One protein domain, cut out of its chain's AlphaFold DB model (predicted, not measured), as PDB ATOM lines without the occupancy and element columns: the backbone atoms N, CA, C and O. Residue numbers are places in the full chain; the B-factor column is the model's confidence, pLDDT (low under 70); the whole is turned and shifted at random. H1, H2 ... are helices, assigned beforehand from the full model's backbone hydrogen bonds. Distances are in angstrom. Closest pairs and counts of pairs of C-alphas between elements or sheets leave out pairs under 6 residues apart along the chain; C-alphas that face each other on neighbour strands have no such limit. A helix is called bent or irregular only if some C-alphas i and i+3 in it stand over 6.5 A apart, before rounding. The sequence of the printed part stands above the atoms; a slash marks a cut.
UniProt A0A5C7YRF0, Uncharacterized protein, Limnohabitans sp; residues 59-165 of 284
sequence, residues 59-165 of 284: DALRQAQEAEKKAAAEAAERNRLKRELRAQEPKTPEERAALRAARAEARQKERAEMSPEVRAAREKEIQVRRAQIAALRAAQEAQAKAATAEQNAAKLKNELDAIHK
ATOM      1  N   ASP A  59     281.879 167.705 344.337       77.25
ATOM      2  CA  ASP A  59     280.439 167.655 344.603       77.25
ATOM      3  C   ASP A  59     279.676 168.720 343.804       77.25
ATOM      4  O   ASP A  59     278.632 168.418 343.224       77.25
ATOM      5  N   ALA A  60     280.220 169.936 343.673       72.50
ATOM      6  CA  ALA A  60     279.626 170.992 342.850       72.50
ATOM      7  C   ALA A  60     279.593 170.621 341.354       72.50
ATOM      8  O   ALA A  60     278.586 170.845 340.679       72.50
ATOM      9  N   LEU A  61     280.660 170.006 340.831       77.38
ATOM     10  CA  LEU A  61     280.701 169.498 339.454       77.38
ATOM     11  C   LEU A  61     279.697 168.363 339.231       77.38
ATOM     12  O   LEU A  61     279.033 168.321 338.193       77.38
ATOM     13  N   ARG A  62     279.545 167.466 340.208       77.25
ATOM     14  CA  ARG A  62     278.570 166.375 340.146       77.25
ATOM     15  C   ARG A  62     277.134 166.903 340.165       77.25
ATOM     16  O   ARG A  62     276.332 166.487 339.332       77.25
ATOM     17  N   GLN A  63     276.837 167.880 341.023       78.75
ATOM     18  CA  GLN A  63     275.538 168.559 341.056       78.75
ATOM     19  C   GLN A  63     275.243 169.318 339.756       78.75
ATOM     20  O   GLN A  63     274.118 169.260 339.261       78.75
ATOM     21  N   ALA A  64     276.241 169.981 339.162       72.69
ATOM     22  CA  ALA A  64     276.083 170.662 337.878       72.69
ATOM     23  C   ALA A  64     275.764 169.678 336.740       72.69
ATOM     24  O   ALA A  64     274.848 169.918 335.954       72.69
ATOM     25  N   GLN A  65     276.448 168.530 336.691       76.94
ATOM     26  CA  GLN A  65     276.169 167.482 335.703       76.94
ATOM     27  C   GLN A  65     274.802 166.814 335.914       76.94
ATOM     28  O   GLN A  65     274.128 166.463 334.945       76.94
ATOM     29  N   GLU A  66     274.368 166.626 337.161       79.31
ATOM     30  CA  GLU A  66     273.030 166.108 337.470       79.31
ATOM     31  C   GLU A  66     271.932 167.112 337.096       79.31
ATOM     32  O   GLU A  66     270.914 166.721 336.518       79.31
ATOM     33  N   ALA A  67     272.155 168.407 337.334       74.12
ATOM     34  CA  ALA A  67     271.262 169.474 336.890       74.12
ATOM     35  C   ALA A  67     271.170 169.547 335.357       74.12
ATOM     36  O   ALA A  67     270.071 169.670 334.818       74.12
ATOM     37  N   GLU A  68     272.290 169.399 334.646       76.19
ATOM     38  CA  GLU A  68     272.317 169.387 333.182       76.19
ATOM     39  C   GLU A  68     271.594 168.159 332.606       76.19
ATOM     40  O   GLU A  68     270.767 168.289 331.702       76.19
ATOM     41  N   LYS A  69     271.801 166.971 333.190       82.50
ATOM     42  CA  LYS A  69     271.056 165.753 332.823       82.50
ATOM     43  C   LYS A  69     269.558 165.902 333.073       82.50
ATOM     44  O   LYS A  69     268.756 165.474 332.243       82.50
ATOM     45  N   LYS A  70     269.168 166.525 334.189       85.31
ATOM     46  CA  LYS A  70     267.761 166.789 334.512       85.31
ATOM     47  C   LYS A  70     267.140 167.785 333.530       85.31
ATOM     48  O   LYS A  70     266.051 167.527 333.027       85.31
ATOM     49  N   ALA A  71     267.851 168.860 333.191       75.56
ATOM     50  CA  ALA A  71     267.407 169.833 332.195       75.56
ATOM     51  C   ALA A  71     267.280 169.205 330.795       75.56
ATOM     52  O   ALA A  71     266.314 169.474 330.080       75.56
ATOM     53  N   ALA A  72     268.207 168.321 330.415       78.88
ATOM     54  CA  ALA A  72     268.145 167.583 329.156       78.88
ATOM     55  C   ALA A  72     266.963 166.598 329.116       78.88
ATOM     56  O   ALA A  72     266.264 166.523 328.104       78.88
ATOM     57  N   ALA A  73     266.696 165.887 330.215       82.06
ATOM     58  CA  ALA A  73     265.544 164.993 330.336       82.06
ATOM     59  C   ALA A  73     264.212 165.761 330.277       82.06
ATOM     60  O   ALA A  73     263.297 165.358 329.562       82.06
ATOM     61  N   GLU A  74     264.119 166.911 330.947       81.81
ATOM     62  CA  GLU A  74     262.934 167.773 330.902       81.81
ATOM     63  C   GLU A  74     262.723 168.381 329.505       81.81
ATOM     64  O   GLU A  74     261.600 168.424 328.995       81.81
ATOM     65  N   ALA A  75     263.800 168.779 328.821       79.19
ATOM     66  CA  ALA A  75     263.742 169.221 327.431       79.19
ATOM     67  C   ALA A  75     263.306 168.091 326.480       79.19
ATOM     68  O   ALA A  75     262.558 168.339 325.527       79.19
ATOM     69  N   ALA A  76     263.737 166.853 326.732       81.62
ATOM     70  CA  ALA A  76     263.340 165.680 325.958       81.62
ATOM     71  C   ALA A  76     261.854 165.339 326.155       81.62
ATOM     72  O   ALA A  76     261.138 165.188 325.164       81.62
ATOM     73  N   GLU A  77     261.366 165.316 327.398       82.50
ATOM     74  CA  GLU A  77     259.943 165.129 327.719       82.50
ATOM     75  C   GLU A  77     259.084 166.249 327.120       82.50
ATOM     76  O   GLU A  77     258.083 165.995 326.450       82.50
ATOM     77  N   ARG A  78     259.529 167.506 327.211       80.75
ATOM     78  CA  ARG A  78     258.847 168.634 326.562       80.75
ATOM     79  C   ARG A  78     258.777 168.472 325.042       80.75
ATOM     80  O   ARG A  78     257.763 168.810 324.429       80.75
ATOM     81  N   ASN A  79     259.835 167.964 324.412       82.06
ATOM     82  CA  ASN A  79     259.854 167.698 322.973       82.06
ATOM     83  C   ASN A  79     258.957 166.519 322.585       82.06
ATOM     84  O   ASN A  79     258.298 166.583 321.544       82.06
ATOM     85  N   ARG A  80     258.892 165.478 323.419       82.75
ATOM     86  CA  ARG A  80     257.973 164.350 323.259       82.75
ATOM     87  C   ARG A  80     256.523 164.819 323.344       82.75
ATOM     88  O   ARG A  80     255.782 164.634 322.381       82.75
ATOM     89  N   LEU A  81     256.168 165.547 324.401       82.06
ATOM     90  CA  LEU A  81     254.843 166.145 324.576       82.06
ATOM     91  C   LEU A  81     254.477 167.066 323.411       82.06
ATOM     92  O   LEU A  81     253.360 167.022 322.912       82.06
ATOM     93  N   LYS A  82     255.421 167.868 322.902       82.12
ATOM     94  CA  LYS A  82     255.194 168.731 321.733       82.12
ATOM     95  C   LYS A  82     254.944 167.934 320.446       82.12
ATOM     96  O   LYS A  82     254.166 168.382 319.604       82.12
ATOM     97  N   ARG A  83     255.597 166.781 320.267       78.25
ATOM     98  CA  ARG A  83     255.348 165.872 319.133       78.25
ATOM     99  C   ARG A  83     253.998 165.178 319.263       78.25
ATOM    100  O   ARG A  83     253.276 165.123 318.275       78.25
ATOM    101  N   GLU A  84     253.641 164.722 320.458       78.56
ATOM    102  CA  GLU A  84     252.329 164.129 320.744       78.56
ATOM    103  C   GLU A  84     251.202 165.152 320.530       78.56
ATOM    104  O   GLU A  84     250.224 164.850 319.849       78.56
ATOM    105  N   LEU A  85     251.379 166.401 320.978       75.44
ATOM    106  CA  LEU A  85     250.418 167.482 320.734       75.44
ATOM    107  C   LEU A  85     250.254 167.784 319.240       75.44
ATOM    108  O   LEU A  85     249.135 167.963 318.778       75.44
ATOM    109  N   ARG A  86     251.354 167.806 318.475       69.06
ATOM    110  CA  ARG A  86     251.319 167.980 317.011       69.06
ATOM    111  C   ARG A  86     250.700 166.788 316.285       69.06
ATOM    112  O   ARG A  86     250.102 166.975 315.233       69.06
ATOM    113  N   ALA A  87     250.834 165.576 316.817       70.75
ATOM    114  CA  ALA A  87     250.185 164.393 316.261       70.75
ATOM    115  C   ALA A  87     248.661 164.418 316.480       70.75
ATOM    116  O   ALA A  87     247.923 163.885 315.655       70.75
ATOM    117  N   GLN A  88     248.209 165.076 317.552       67.38
ATOM    118  CA  GLN A  88     246.799 165.340 317.853       67.38
ATOM    119  C   GLN A  88     246.268 166.638 317.216       67.38
ATOM    120  O   GLN A  88     245.083 166.950 317.356       67.38
ATOM    121  N   GLU A  89     247.109 167.421 316.526       69.31
ATOM    122  CA  GLU A  89     246.633 168.601 315.810       69.31
ATOM    123  C   GLU A  89     245.817 168.170 314.580       69.31
ATOM    124  O   GLU A  89     246.300 167.369 313.774       69.31
ATOM    125  N   PRO A  90     244.606 168.721 314.389       64.94
ATOM    126  CA  PRO A  90     243.808 168.445 313.202       64.94
ATOM    127  C   PRO A  90     244.597 168.792 311.934       64.94
ATOM    128  O   PRO A  90     245.209 169.870 311.828       64.94
ATOM    129  N   LYS A  91     244.631 167.843 310.995       67.25
ATOM    130  CA  LYS A  91     245.528 167.878 309.831       67.25
ATOM    131  C   LYS A  91     244.946 168.722 308.707       67.25
ATOM    132  O   LYS A  91     245.713 169.298 307.935       67.25
ATOM    133  N   THR A  92     243.621 168.857 308.645       76.06
ATOM    134  CA  THR A  92     242.951 169.651 307.612       76.06
ATOM    135  C   THR A  92     242.572 171.056 308.113       76.06
ATOM    136  O   THR A  92     242.335 171.268 309.309       76.06
ATOM    137  N   PRO A  93     242.514 172.065 307.222       73.19
ATOM    138  CA  PRO A  93     242.018 173.402 307.558       73.19
ATOM    139  C   PRO A  93     240.579 173.400 308.096       73.19
ATOM    140  O   PRO A  93     240.257 174.199 308.974       73.19
ATOM    141  N   GLU A  94     239.740 172.482 307.613       76.50
ATOM    142  CA  GLU A  94     238.338 172.336 308.015       76.50
ATOM    143  C   GLU A  94     238.201 171.759 309.427       76.50
ATOM    144  O   GLU A  94     237.483 172.325 310.249       76.50
ATOM    145  N   GLU A  95     238.969 170.724 309.779       76.38
ATOM    146  CA  GLU A  95     239.012 170.197 311.149       76.38
ATOM    147  C   GLU A  95     239.564 171.238 312.137       76.38
ATOM    148  O   GLU A  95     239.103 171.347 313.275       76.38
ATOM    149  N   ARG A  96     240.529 172.065 311.704       76.31
ATOM    150  CA  ARG A  96     241.029 173.203 312.497       76.31
ATOM    151  C   ARG A  96     239.948 174.258 312.712       76.31
ATOM    152  O   ARG A  96     239.866 174.813 313.810       76.31
ATOM    153  N   ALA A  97     239.149 174.557 311.690       77.88
ATOM    154  CA  ALA A  97     238.039 175.498 311.786       77.88
ATOM    155  C   ALA A  97     236.933 174.956 312.705       77.88
ATOM    156  O   ALA A  97     236.509 175.668 313.614       77.88
ATOM    157  N   ALA A  98     236.565 173.681 312.560       80.75
ATOM    158  CA  ALA A  98     235.589 173.001 313.409       80.75
ATOM    159  C   ALA A  98     236.046 172.921 314.874       80.75
ATOM    160  O   ALA A  98     235.279 173.247 315.775       80.75
ATOM    161  N   LEU A  99     237.318 172.598 315.144       78.12
ATOM    162  CA  LEU A  99     237.858 172.582 316.509       78.12
ATOM    163  C   LEU A  99     237.885 173.985 317.133       78.12
ATOM    164  O   LEU A  99     237.642 174.143 318.332       78.12
ATOM    165  N   ARG A 100     238.181 175.025 316.342       81.38
ATOM    166  CA  ARG A 100     238.108 176.421 316.805       81.38
ATOM    167  C   ARG A 100     236.669 176.839 317.089       81.38
ATOM    168  O   ARG A 100     236.450 177.476 318.116       81.38
ATOM    169  N   ALA A 101     235.721 176.454 316.238       81.50
ATOM    170  CA  ALA A 101     234.298 176.710 316.428       81.50
ATOM    171  C   ALA A 101     233.765 175.994 317.678       81.50
ATOM    172  O   ALA A 101     233.205 176.649 318.550       81.50
ATOM    173  N   ALA A 102     234.066 174.705 317.853       81.12
ATOM    174  CA  ALA A 102     233.680 173.930 319.032       81.12
ATOM    175  C   ALA A 102     234.282 174.499 320.328       81.12
ATOM    176  O   ALA A 102     233.606 174.599 321.348       81.12
ATOM    177  N   ARG A 103     235.547 174.944 320.301       81.50
ATOM    178  CA  ARG A 103     236.172 175.625 321.451       81.50
ATOM    179  C   ARG A 103     235.570 177.003 321.715       81.50
ATOM    180  O   ARG A 103     235.511 177.414 322.872       81.50
ATOM    181  N   ALA A 104     235.173 177.736 320.678       79.50
ATOM    182  CA  ALA A 104     234.496 179.020 320.827       79.50
ATOM    183  C   ALA A 104     233.103 178.830 321.437       79.50
ATOM    184  O   ALA A 104     232.769 179.533 322.386       79.50
ATOM    185  N   GLU A 105     232.355 177.829 320.976       79.44
ATOM    186  CA  GLU A 105     231.033 177.475 321.490       79.44
ATOM    187  C   GLU A 105     231.106 176.963 322.936       79.44
ATOM    188  O   GLU A 105     230.358 177.431 323.790       79.44
ATOM    189  N   ALA A 106     232.065 176.088 323.259       77.88
ATOM    190  CA  ALA A 106     232.298 175.623 324.628       77.88
ATOM    191  C   ALA A 106     232.647 176.783 325.575       77.88
ATOM    192  O   ALA A 106     232.100 176.880 326.668       77.88
ATOM    193  N   ARG A 107     233.491 177.726 325.132       76.56
ATOM    194  CA  ARG A 107     233.795 178.944 325.901       76.56
ATOM    195  C   ARG A 107     232.610 179.894 325.998       76.56
ATOM    196  O   ARG A 107     232.528 180.651 326.959       76.56
ATOM    197  N   GLN A 108     231.727 179.913 325.007       76.00
ATOM    198  CA  GLN A 108     230.519 180.729 325.025       76.00
ATOM    199  C   GLN A 108     229.491 180.158 326.006       76.00
ATOM    200  O   GLN A 108     228.898 180.937 326.747       76.00
ATOM    201  N   LYS A 109     229.358 178.827 326.082       79.44
ATOM    202  CA  LYS A 109     228.556 178.123 327.095       79.44
ATOM    203  C   LYS A 109     229.127 178.312 328.504       79.44
ATOM    204  O   LYS A 109     228.418 178.799 329.373       79.44
ATOM    205  N   GLU A 110     230.433 178.108 328.689       72.94
ATOM    206  CA  GLU A 110     231.132 178.383 329.962       72.94
ATOM    207  C   GLU A 110     230.958 179.849 330.390       72.94
ATOM    208  O   GLU A 110     230.714 180.157 331.554       72.94
ATOM    209  N   ARG A 111     231.037 180.790 329.438       67.00
ATOM    210  CA  ARG A 111     230.745 182.197 329.715       67.00
ATOM    211  C   ARG A 111     229.300 182.390 330.120       67.00
ATOM    212  O   ARG A 111     229.107 183.070 331.113       67.00
ATOM    213  N   ALA A 112     228.333 181.816 329.407       71.44
ATOM    214  CA  ALA A 112     226.909 181.929 329.715       71.44
ATOM    215  C   ALA A 112     226.568 181.419 331.129       71.44
ATOM    216  O   ALA A 112     225.743 182.036 331.796       71.44
ATOM    217  N   GLU A 113     227.272 180.392 331.607       74.31
ATOM    218  CA  GLU A 113     227.106 179.797 332.942       74.31
ATOM    219  C   GLU A 113     227.850 180.554 334.063       74.31
ATOM    220  O   GLU A 113     227.479 180.452 335.230       74.31
ATOM    221  N   MET A 114     228.871 181.362 333.746       73.69
ATOM    222  CA  MET A 114     229.562 182.184 334.750       73.69
ATOM    223  C   MET A 114     228.694 183.358 335.233       73.69
ATOM    224  O   MET A 114     228.198 184.140 334.416       73.69
ATOM    225  N   SER A 115     228.624 183.542 336.558       76.69
ATOM    226  CA  SER A 115     228.046 184.727 337.214       76.69
ATOM    227  C   SER A 115     228.706 186.032 336.716       76.69
ATOM    228  O   SER A 115     229.919 186.045 336.462       76.69
ATOM    229  N   PRO A 116     227.953 187.144 336.581       76.94
ATOM    230  CA  PRO A 116     228.480 188.438 336.135       76.94
ATOM    231  C   PRO A 116     229.693 188.935 336.944       76.94
ATOM    232  O   PRO A 116     230.595 189.543 336.368       76.94
ATOM    233  N   GLU A 117     229.779 188.613 338.237       79.12
ATOM    234  CA  GLU A 117     230.912 188.985 339.101       79.12
ATOM    235  C   GLU A 117     232.216 188.279 338.697       79.12
ATOM    236  O   GLU A 117     233.276 188.903 338.601       79.12
ATOM    237  N   VAL A 118     232.136 186.987 338.363       79.25
ATOM    238  CA  VAL A 118     233.283 186.183 337.908       79.25
ATOM    239  C   VAL A 118     233.747 186.635 336.523       79.25
ATOM    240  O   VAL A 118     234.948 186.691 336.250       79.25
ATOM    241  N   ARG A 119     232.810 187.029 335.648       77.81
ATOM    242  CA  ARG A 119     233.142 187.602 334.333       77.81
ATOM    243  C   ARG A 119     233.898 188.922 334.477       77.81
ATOM    244  O   ARG A 119     234.938 189.083 333.840       77.81
ATOM    245  N   ALA A 120     233.427 189.818 335.345       81.44
ATOM    246  CA  ALA A 120     234.078 191.101 335.602       81.44
ATOM    247  C   ALA A 120     235.482 190.930 336.212       81.44
ATOM    248  O   ALA A 120     236.420 191.622 335.811       81.44
ATOM    249  N   ALA A 121     235.663 189.979 337.136       83.44
ATOM    250  CA  ALA A 121     236.971 189.658 337.709       83.44
ATOM    251  C   ALA A 121     237.952 189.112 336.653       83.44
ATOM    252  O   ALA A 121     239.082 189.594 336.541       83.44
ATOM    253  N   ARG A 122     237.500 188.168 335.814       82.00
ATOM    254  CA  ARG A 122     238.303 187.583 334.726       82.00
ATOM    255  C   ARG A 122     238.665 188.616 333.657       82.00
ATOM    256  O   ARG A 122     239.760 188.572 333.102       82.00
ATOM    257  N   GLU A 123     237.778 189.562 333.365       84.94
ATOM    258  CA  GLU A 123     238.050 190.645 332.418       84.94
ATOM    259  C   GLU A 123     239.108 191.621 332.945       84.94
ATOM    260  O   GLU A 123     240.047 191.948 332.213       84.94
ATOM    261  N   LYS A 124     239.032 192.006 334.225       88.50
ATOM    262  CA  LYS A 124     240.079 192.806 334.881       88.50
ATOM    263  C   LYS A 124     241.430 192.093 334.854       88.50
ATOM    264  O   LYS A 124     242.436 192.702 334.502       88.50
ATOM    265  N   GLU A 125     241.457 190.795 335.141       88.06
ATOM    266  CA  GLU A 125     242.686 190.002 335.078       88.06
ATOM    267  C   GLU A 125     243.279 189.963 333.658       88.06
ATOM    268  O   GLU A 125     244.484 190.144 333.469       88.06
ATOM    269  N   ILE A 126     242.440 189.789 332.632       87.31
ATOM    270  CA  ILE A 126     242.875 189.825 331.231       87.31
ATOM    271  C   ILE A 126     243.443 191.202 330.869       87.31
ATOM    272  O   ILE A 126     244.457 191.272 330.171       87.31
ATOM    273  N   GLN A 127     242.827 192.290 331.334       88.75
ATOM    274  CA  GLN A 127     243.335 193.643 331.103       88.75
ATOM    275  C   GLN A 127     244.697 193.864 331.772       88.75
ATOM    276  O   GLN A 127     245.616 194.358 331.117       88.75
ATOM    277  N   VAL A 128     244.875 193.412 333.018       92.31
ATOM    278  CA  VAL A 128     246.166 193.483 333.726       92.31
ATOM    279  C   VAL A 128     247.246 192.696 332.983       92.31
ATOM    280  O   VAL A 128     248.338 193.213 332.743       92.31
ATOM    281  N   ARG A 129     246.940 191.474 332.529       90.06
ATOM    282  CA  ARG A 129     247.885 190.663 331.743       90.06
ATOM    283  C   ARG A 129     248.238 191.323 330.408       90.06
ATOM    284  O   ARG A 129     249.394 191.290 329.997       90.06
ATOM    285  N   ARG A 130     247.273 191.955 329.730       89.06
ATOM    286  CA  ARG A 130     247.528 192.715 328.492       89.06
ATOM    287  C   ARG A 130     248.449 193.908 328.741       89.06
ATOM    288  O   ARG A 130     249.380 194.104 327.965       89.06
ATOM    289  N   ALA A 131     248.226 194.652 329.822       90.31
ATOM    290  CA  ALA A 131     249.080 195.771 330.208       90.31
ATOM    291  C   ALA A 131     250.512 195.310 330.524       90.31
ATOM    292  O   ALA A 131     251.466 195.918 330.043       90.31
ATOM    293  N   GLN A 132     250.680 194.188 331.235       90.38
ATOM    294  CA  GLN A 132     252.001 193.601 331.495       90.38
ATOM    295  C   GLN A 132     252.723 193.176 330.210       90.38
ATOM    296  O   GLN A 132     253.905 193.464 330.048       90.38
ATOM    297  N   ILE A 133     252.023 192.534 329.269       90.44
ATOM    298  CA  ILE A 133     252.611 192.137 327.979       90.44
ATOM    299  C   ILE A 133     253.026 193.371 327.166       90.44
ATOM    300  O   ILE A 133     254.095 193.370 326.554       90.44
ATOM    301  N   ALA A 134     252.206 194.425 327.165       90.81
ATOM    302  CA  ALA A 134     252.533 195.679 326.493       90.81
ATOM    303  C   ALA A 134     253.768 196.351 327.116       90.81
ATOM    304  O   ALA A 134     254.671 196.752 326.383       90.81
ATOM    305  N   ALA A 135     253.849 196.398 328.449       89.69
ATOM    306  CA  ALA A 135     255.000 196.940 329.167       89.69
ATOM    307  C   ALA A 135     256.285 196.144 328.887       89.69
ATOM    308  O   ALA A 135     257.328 196.734 328.613       89.69
ATOM    309  N   LEU A 136     256.207 194.808 328.872       90.62
ATOM    310  CA  LEU A 136     257.349 193.951 328.550       90.62
ATOM    311  C   LEU A 136     257.840 194.177 327.113       90.62
ATOM    312  O   LEU A 136     259.042 194.277 326.879       90.62
ATOM    313  N   ARG A 137     256.918 194.291 326.149       90.56
ATOM    314  CA  ARG A 137     257.270 194.569 324.751       90.56
ATOM    315  C   ARG A 137     257.908 195.952 324.597       90.56
ATOM    316  O   ARG A 137     258.907 196.066 323.897       90.56
ATOM    317  N   ALA A 138     257.376 196.970 325.271       89.06
ATOM    318  CA  ALA A 138     257.952 198.313 325.262       89.06
ATOM    319  C   ALA A 138     259.368 198.333 325.863       89.06
ATOM    320  O   ALA A 138     260.263 198.961 325.301       89.06
ATOM    321  N   ALA A 139     259.601 197.594 326.953       87.19
ATOM    322  CA  ALA A 139     260.928 197.450 327.551       87.19
ATOM    323  C   ALA A 139     261.918 196.742 326.607       87.19
ATOM    324  O   ALA A 139     263.051 197.194 326.454       87.19
ATOM    325  N   GLN A 140     261.486 195.678 325.921       87.06
ATOM    326  CA  GLN A 140     262.315 194.986 324.925       87.06
ATOM    327  C   GLN A 140     262.644 195.875 323.721       87.06
ATOM    328  O   GLN A 140     263.779 195.874 323.249       87.06
ATOM    329  N   GLU A 141     261.684 196.661 323.232       86.50
ATOM    330  CA  GLU A 141     261.917 197.598 322.131       86.50
ATOM    331  C   GLU A 141     262.878 198.724 322.543       86.50
ATOM    332  O   GLU A 141     263.768 199.091 321.773       86.50
ATOM    333  N   ALA A 142     262.755 199.237 323.771       83.69
ATOM    334  CA  ALA A 142     263.693 200.207 324.326       83.69
ATOM    335  C   ALA A 142     265.111 199.625 324.447       83.69
ATOM    336  O   ALA A 142     266.078 200.286 324.073       83.69
ATOM    337  N   GLN A 143     265.239 198.371 324.889       81.38
ATOM    338  CA  GLN A 143     266.527 197.681 324.977       81.38
ATOM    339  C   GLN A 143     267.149 197.439 323.594       81.38
ATOM    340  O   GLN A 143     268.346 197.652 323.416       81.38
ATOM    341  N   ALA A 144     266.347 197.058 322.597       80.75
ATOM    342  CA  ALA A 144     266.815 196.906 321.221       80.75
ATOM    343  C   ALA A 144     267.303 198.244 320.640       80.75
ATOM    344  O   ALA A 144     268.373 198.296 320.034       80.75
ATOM    345  N   LYS A 145     266.569 199.340 320.884       83.19
ATOM    346  CA  LYS A 145     266.982 200.695 320.485       83.19
ATOM    347  C   LYS A 145     268.285 201.116 321.169       83.19
ATOM    348  O   LYS A 145     269.176 201.627 320.492       83.19
ATOM    349  N   ALA A 146     268.433 200.852 322.467       78.06
ATOM    350  CA  ALA A 146     269.660 201.139 323.210       78.06
ATOM    351  C   ALA A 146     270.867 200.359 322.657       78.06
ATOM    352  O   ALA A 146     271.894 200.963 322.358       78.06
ATOM    353  N   ALA A 147     270.718 199.055 322.402       79.19
ATOM    354  CA  ALA A 147     271.776 198.231 321.814       79.19
ATOM    355  C   ALA A 147     272.195 198.722 320.414       79.19
ATOM    356  O   ALA A 147     273.384 198.789 320.100       79.19
ATOM    357  N   THR A 148     271.236 199.134 319.573       79.31
ATOM    358  CA  THR A 148     271.561 199.726 318.262       79.31
ATOM    359  C   THR A 148     272.249 201.087 318.379       79.31
ATOM    360  O   THR A 148     273.134 201.397 317.582       79.31
ATOM    361  N   ALA A 149     271.887 201.898 319.377       77.50
ATOM    362  CA  ALA A 149     272.533 203.183 319.626       77.50
ATOM    363  C   ALA A 149     273.986 203.004 320.092       77.50
ATOM    364  O   ALA A 149     274.867 203.703 319.598       77.50
ATOM    365  N   GLU A 150     274.258 202.031 320.966       78.69
ATOM    366  CA  GLU A 150     275.620 201.684 321.394       78.69
ATOM    367  C   GLU A 150     276.480 201.180 320.228       78.69
ATOM    368  O   GLU A 150     277.626 201.606 320.075       78.69
ATOM    369  N   GLN A 151     275.923 200.340 319.351       79.31
ATOM    370  CA  GLN A 151     276.626 199.875 318.154       79.31
ATOM    371  C   GLN A 151     276.962 201.034 317.201       79.31
ATOM    372  O   GLN A 151     278.075 201.107 316.673       79.31
ATOM    373  N   ASN A 152     276.026 201.969 317.011       80.06
ATOM    374  CA  ASN A 152     276.254 203.164 316.200       80.06
ATOM    375  C   ASN A 152     277.305 204.089 316.832       80.06
ATOM    376  O   ASN A 152     278.183 204.584 316.126       80.06
ATOM    377  N   ALA A 153     277.274 204.275 318.153       82.56
ATOM    378  CA  ALA A 153     278.276 205.055 318.877       82.56
ATOM    379  C   ALA A 153     279.678 204.431 318.771       82.56
ATOM    380  O   ALA A 153     280.654 205.139 318.524       82.56
ATOM    381  N   ALA A 154     279.788 203.103 318.879       82.31
ATOM    382  CA  ALA A 154     281.048 202.387 318.700       82.31
ATOM    383  C   ALA A 154     281.592 202.515 317.267       82.31
ATOM    384  O   ALA A 154     282.796 202.700 317.076       82.31
ATOM    385  N   LYS A 155     280.716 202.470 316.254       83.12
ATOM    386  CA  LYS A 155     281.104 202.677 314.854       83.12
ATOM    387  C   LYS A 155     281.649 204.088 314.622       83.12
ATOM    388  O   LYS A 155     282.736 204.227 314.070       83.12
ATOM    389  N   LEU A 156     280.943 205.109 315.109       81.62
ATOM    390  CA  LEU A 156     281.385 206.504 315.015       81.62
ATOM    391  C   LEU A 156     282.708 206.735 315.748       81.62
ATOM    392  O   LEU A 156     283.581 207.421 315.229       81.62
ATOM    393  N   LYS A 157     282.895 206.122 316.923       82.94
ATOM    394  CA  LYS A 157     284.165 206.182 317.654       82.94
ATOM    395  C   LYS A 157     285.316 205.582 316.845       82.94
ATOM    396  O   LYS A 157     286.362 206.206 316.739       82.94
ATOM    397  N   ASN A 158     285.113 204.422 316.221       78.38
ATOM    398  CA  ASN A 158     286.135 203.796 315.377       78.38
ATOM    399  C   ASN A 158     286.461 204.628 314.125       78.38
ATOM    400  O   ASN A 158     287.621 204.699 313.725       78.38
ATOM    401  N   GLU A 159     285.461 205.262 313.508       74.94
ATOM    402  CA  GLU A 159     285.664 206.187 312.384       74.94
ATOM    403  C   GLU A 159     286.445 207.433 312.826       74.94
ATOM    404  O   GLU A 159     287.387 207.850 312.150       74.94
ATOM    405  N   LEU A 160     286.126 207.977 314.002       75.94
ATOM    406  CA  LEU A 160     286.834 209.107 314.593       75.94
ATOM    407  C   LEU A 160     288.292 208.747 314.934       75.94
ATOM    408  O   LEU A 160     289.208 209.495 314.598       75.94
ATOM    409  N   ASP A 161     288.527 207.574 315.522       72.44
ATOM    410  CA  ASP A 161     289.871 207.061 315.807       72.44
ATOM    411  C   ASP A 161     290.666 206.813 314.513       72.44
ATOM    412  O   ASP A 161     291.871 207.051 314.467       72.44
ATOM    413  N   ALA A 162     290.015 206.384 313.425       66.19
ATOM    414  CA  ALA A 162     290.656 206.237 312.119       66.19
ATOM    415  C   ALA A 162     291.050 207.586 311.490       66.19
ATOM    416  O   ALA A 162     292.069 207.661 310.801       66.19
ATOM    417  N   ILE A 163     290.284 208.650 311.744       65.62
ATOM    418  CA  ILE A 163     290.606 210.014 311.298       65.62
ATOM    419  C   ILE A 163     291.762 210.605 312.117       65.62
ATOM    420  O   ILE A 163     292.628 211.263 311.534       65.62
ATOM    421  N   HIS A 164     291.792 210.345 313.430       66.06
ATOM    422  CA  HIS A 164     292.818 210.835 314.357       66.06
ATOM    423  C   HIS A 164     294.140 210.064 314.313       66.06
ATOM    424  O   HIS A 164     295.128 210.527 314.885       66.06
ATOM    425  N   LYS A 165     294.200 208.905 313.644       72.00
ATOM    426  CA  LYS A 165     295.470 208.198 313.451       72.00
ATOM    427  C   LYS A 165     296.443 209.082 312.670       72.00
ATOM    428  O   LYS A 165     296.104 209.507 311.561       72.00
TER     429      LYS A 165
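This is residues 59 to 165 of the 284 residues of an uncharacterized protein of Limnohabitans sp (UniProt A0A5C7YRF0). Three straight helices are joined end to end in an open frame: the very long H3 makes the longest axis, H2 forms a V with it at one end, and H1 reaches away from the other end of H2 as a free arm, with no helix touching another. From H2, the arms H1 and H3 both extend toward the same general side of the domain, with empty space between them. The printed part has 107 residues with three named helices, H1, H2 and H3 in that order along the chain, and no named strand; the class is all helix. The whole is extended, with a radius of gyration of the C-alphas of 25.3 A, and elongated, with spans of 75 by 43 by 37 A.

The longest helix, H3, has 49 residues, 116 to 164, and measures 71.5 A from first to last C-alpha. It begins at C-alpha 116 at (228.480, 188.438, 336.135) and ends at C-alpha 164 at (292.818, 210.835, 314.357). H2 holds residues 93 to 113 and is 30.1 A long from first to last C-alpha. H1 holds residues 59 to 87 and is 41.6 A long, beginning at C-alpha 59 at (280.439, 167.655, 344.603). No helix is bent or irregular.

H2 and H3 are close but not clearly touching, with 1 pair of C-alphas within 8 A. That closest pair is Arg 111 and Arg 119, whose C-alphas are 7.5 A apart. The lines of H2 and H3 stand at a steep tilt of 53 degrees, and the two helices run opposite ways. Their centres are 34.7 A apart. H1 and H2 are apart, although they follow each other in the chain, and H1 and H3 are apart too. In H1, H2 and H3 every pair of O i and N i+4 is within hydrogen-bond range.

The two C-alphas farthest apart are those of Glu 113 and Lys 165, at 76.6 A, while the first and last printed C-alphas, those of Asp 59 and Lys 165, are 53.3 A apart. Among the residues that stand free are 59 to 88, of which 59 to 87 belong to H1, and 120 to 165, of which 120 to 164 belong to H3. The printed part has no cut. Both links are tight, with 5 residues between H1 and H2 and 2 residues between H2 and H3. The mean pLDDT of the printed part is 79.5, and the model's confidence is under 70 at residue 86, residues 88 to 91, residue 111 and residues 162 to 164.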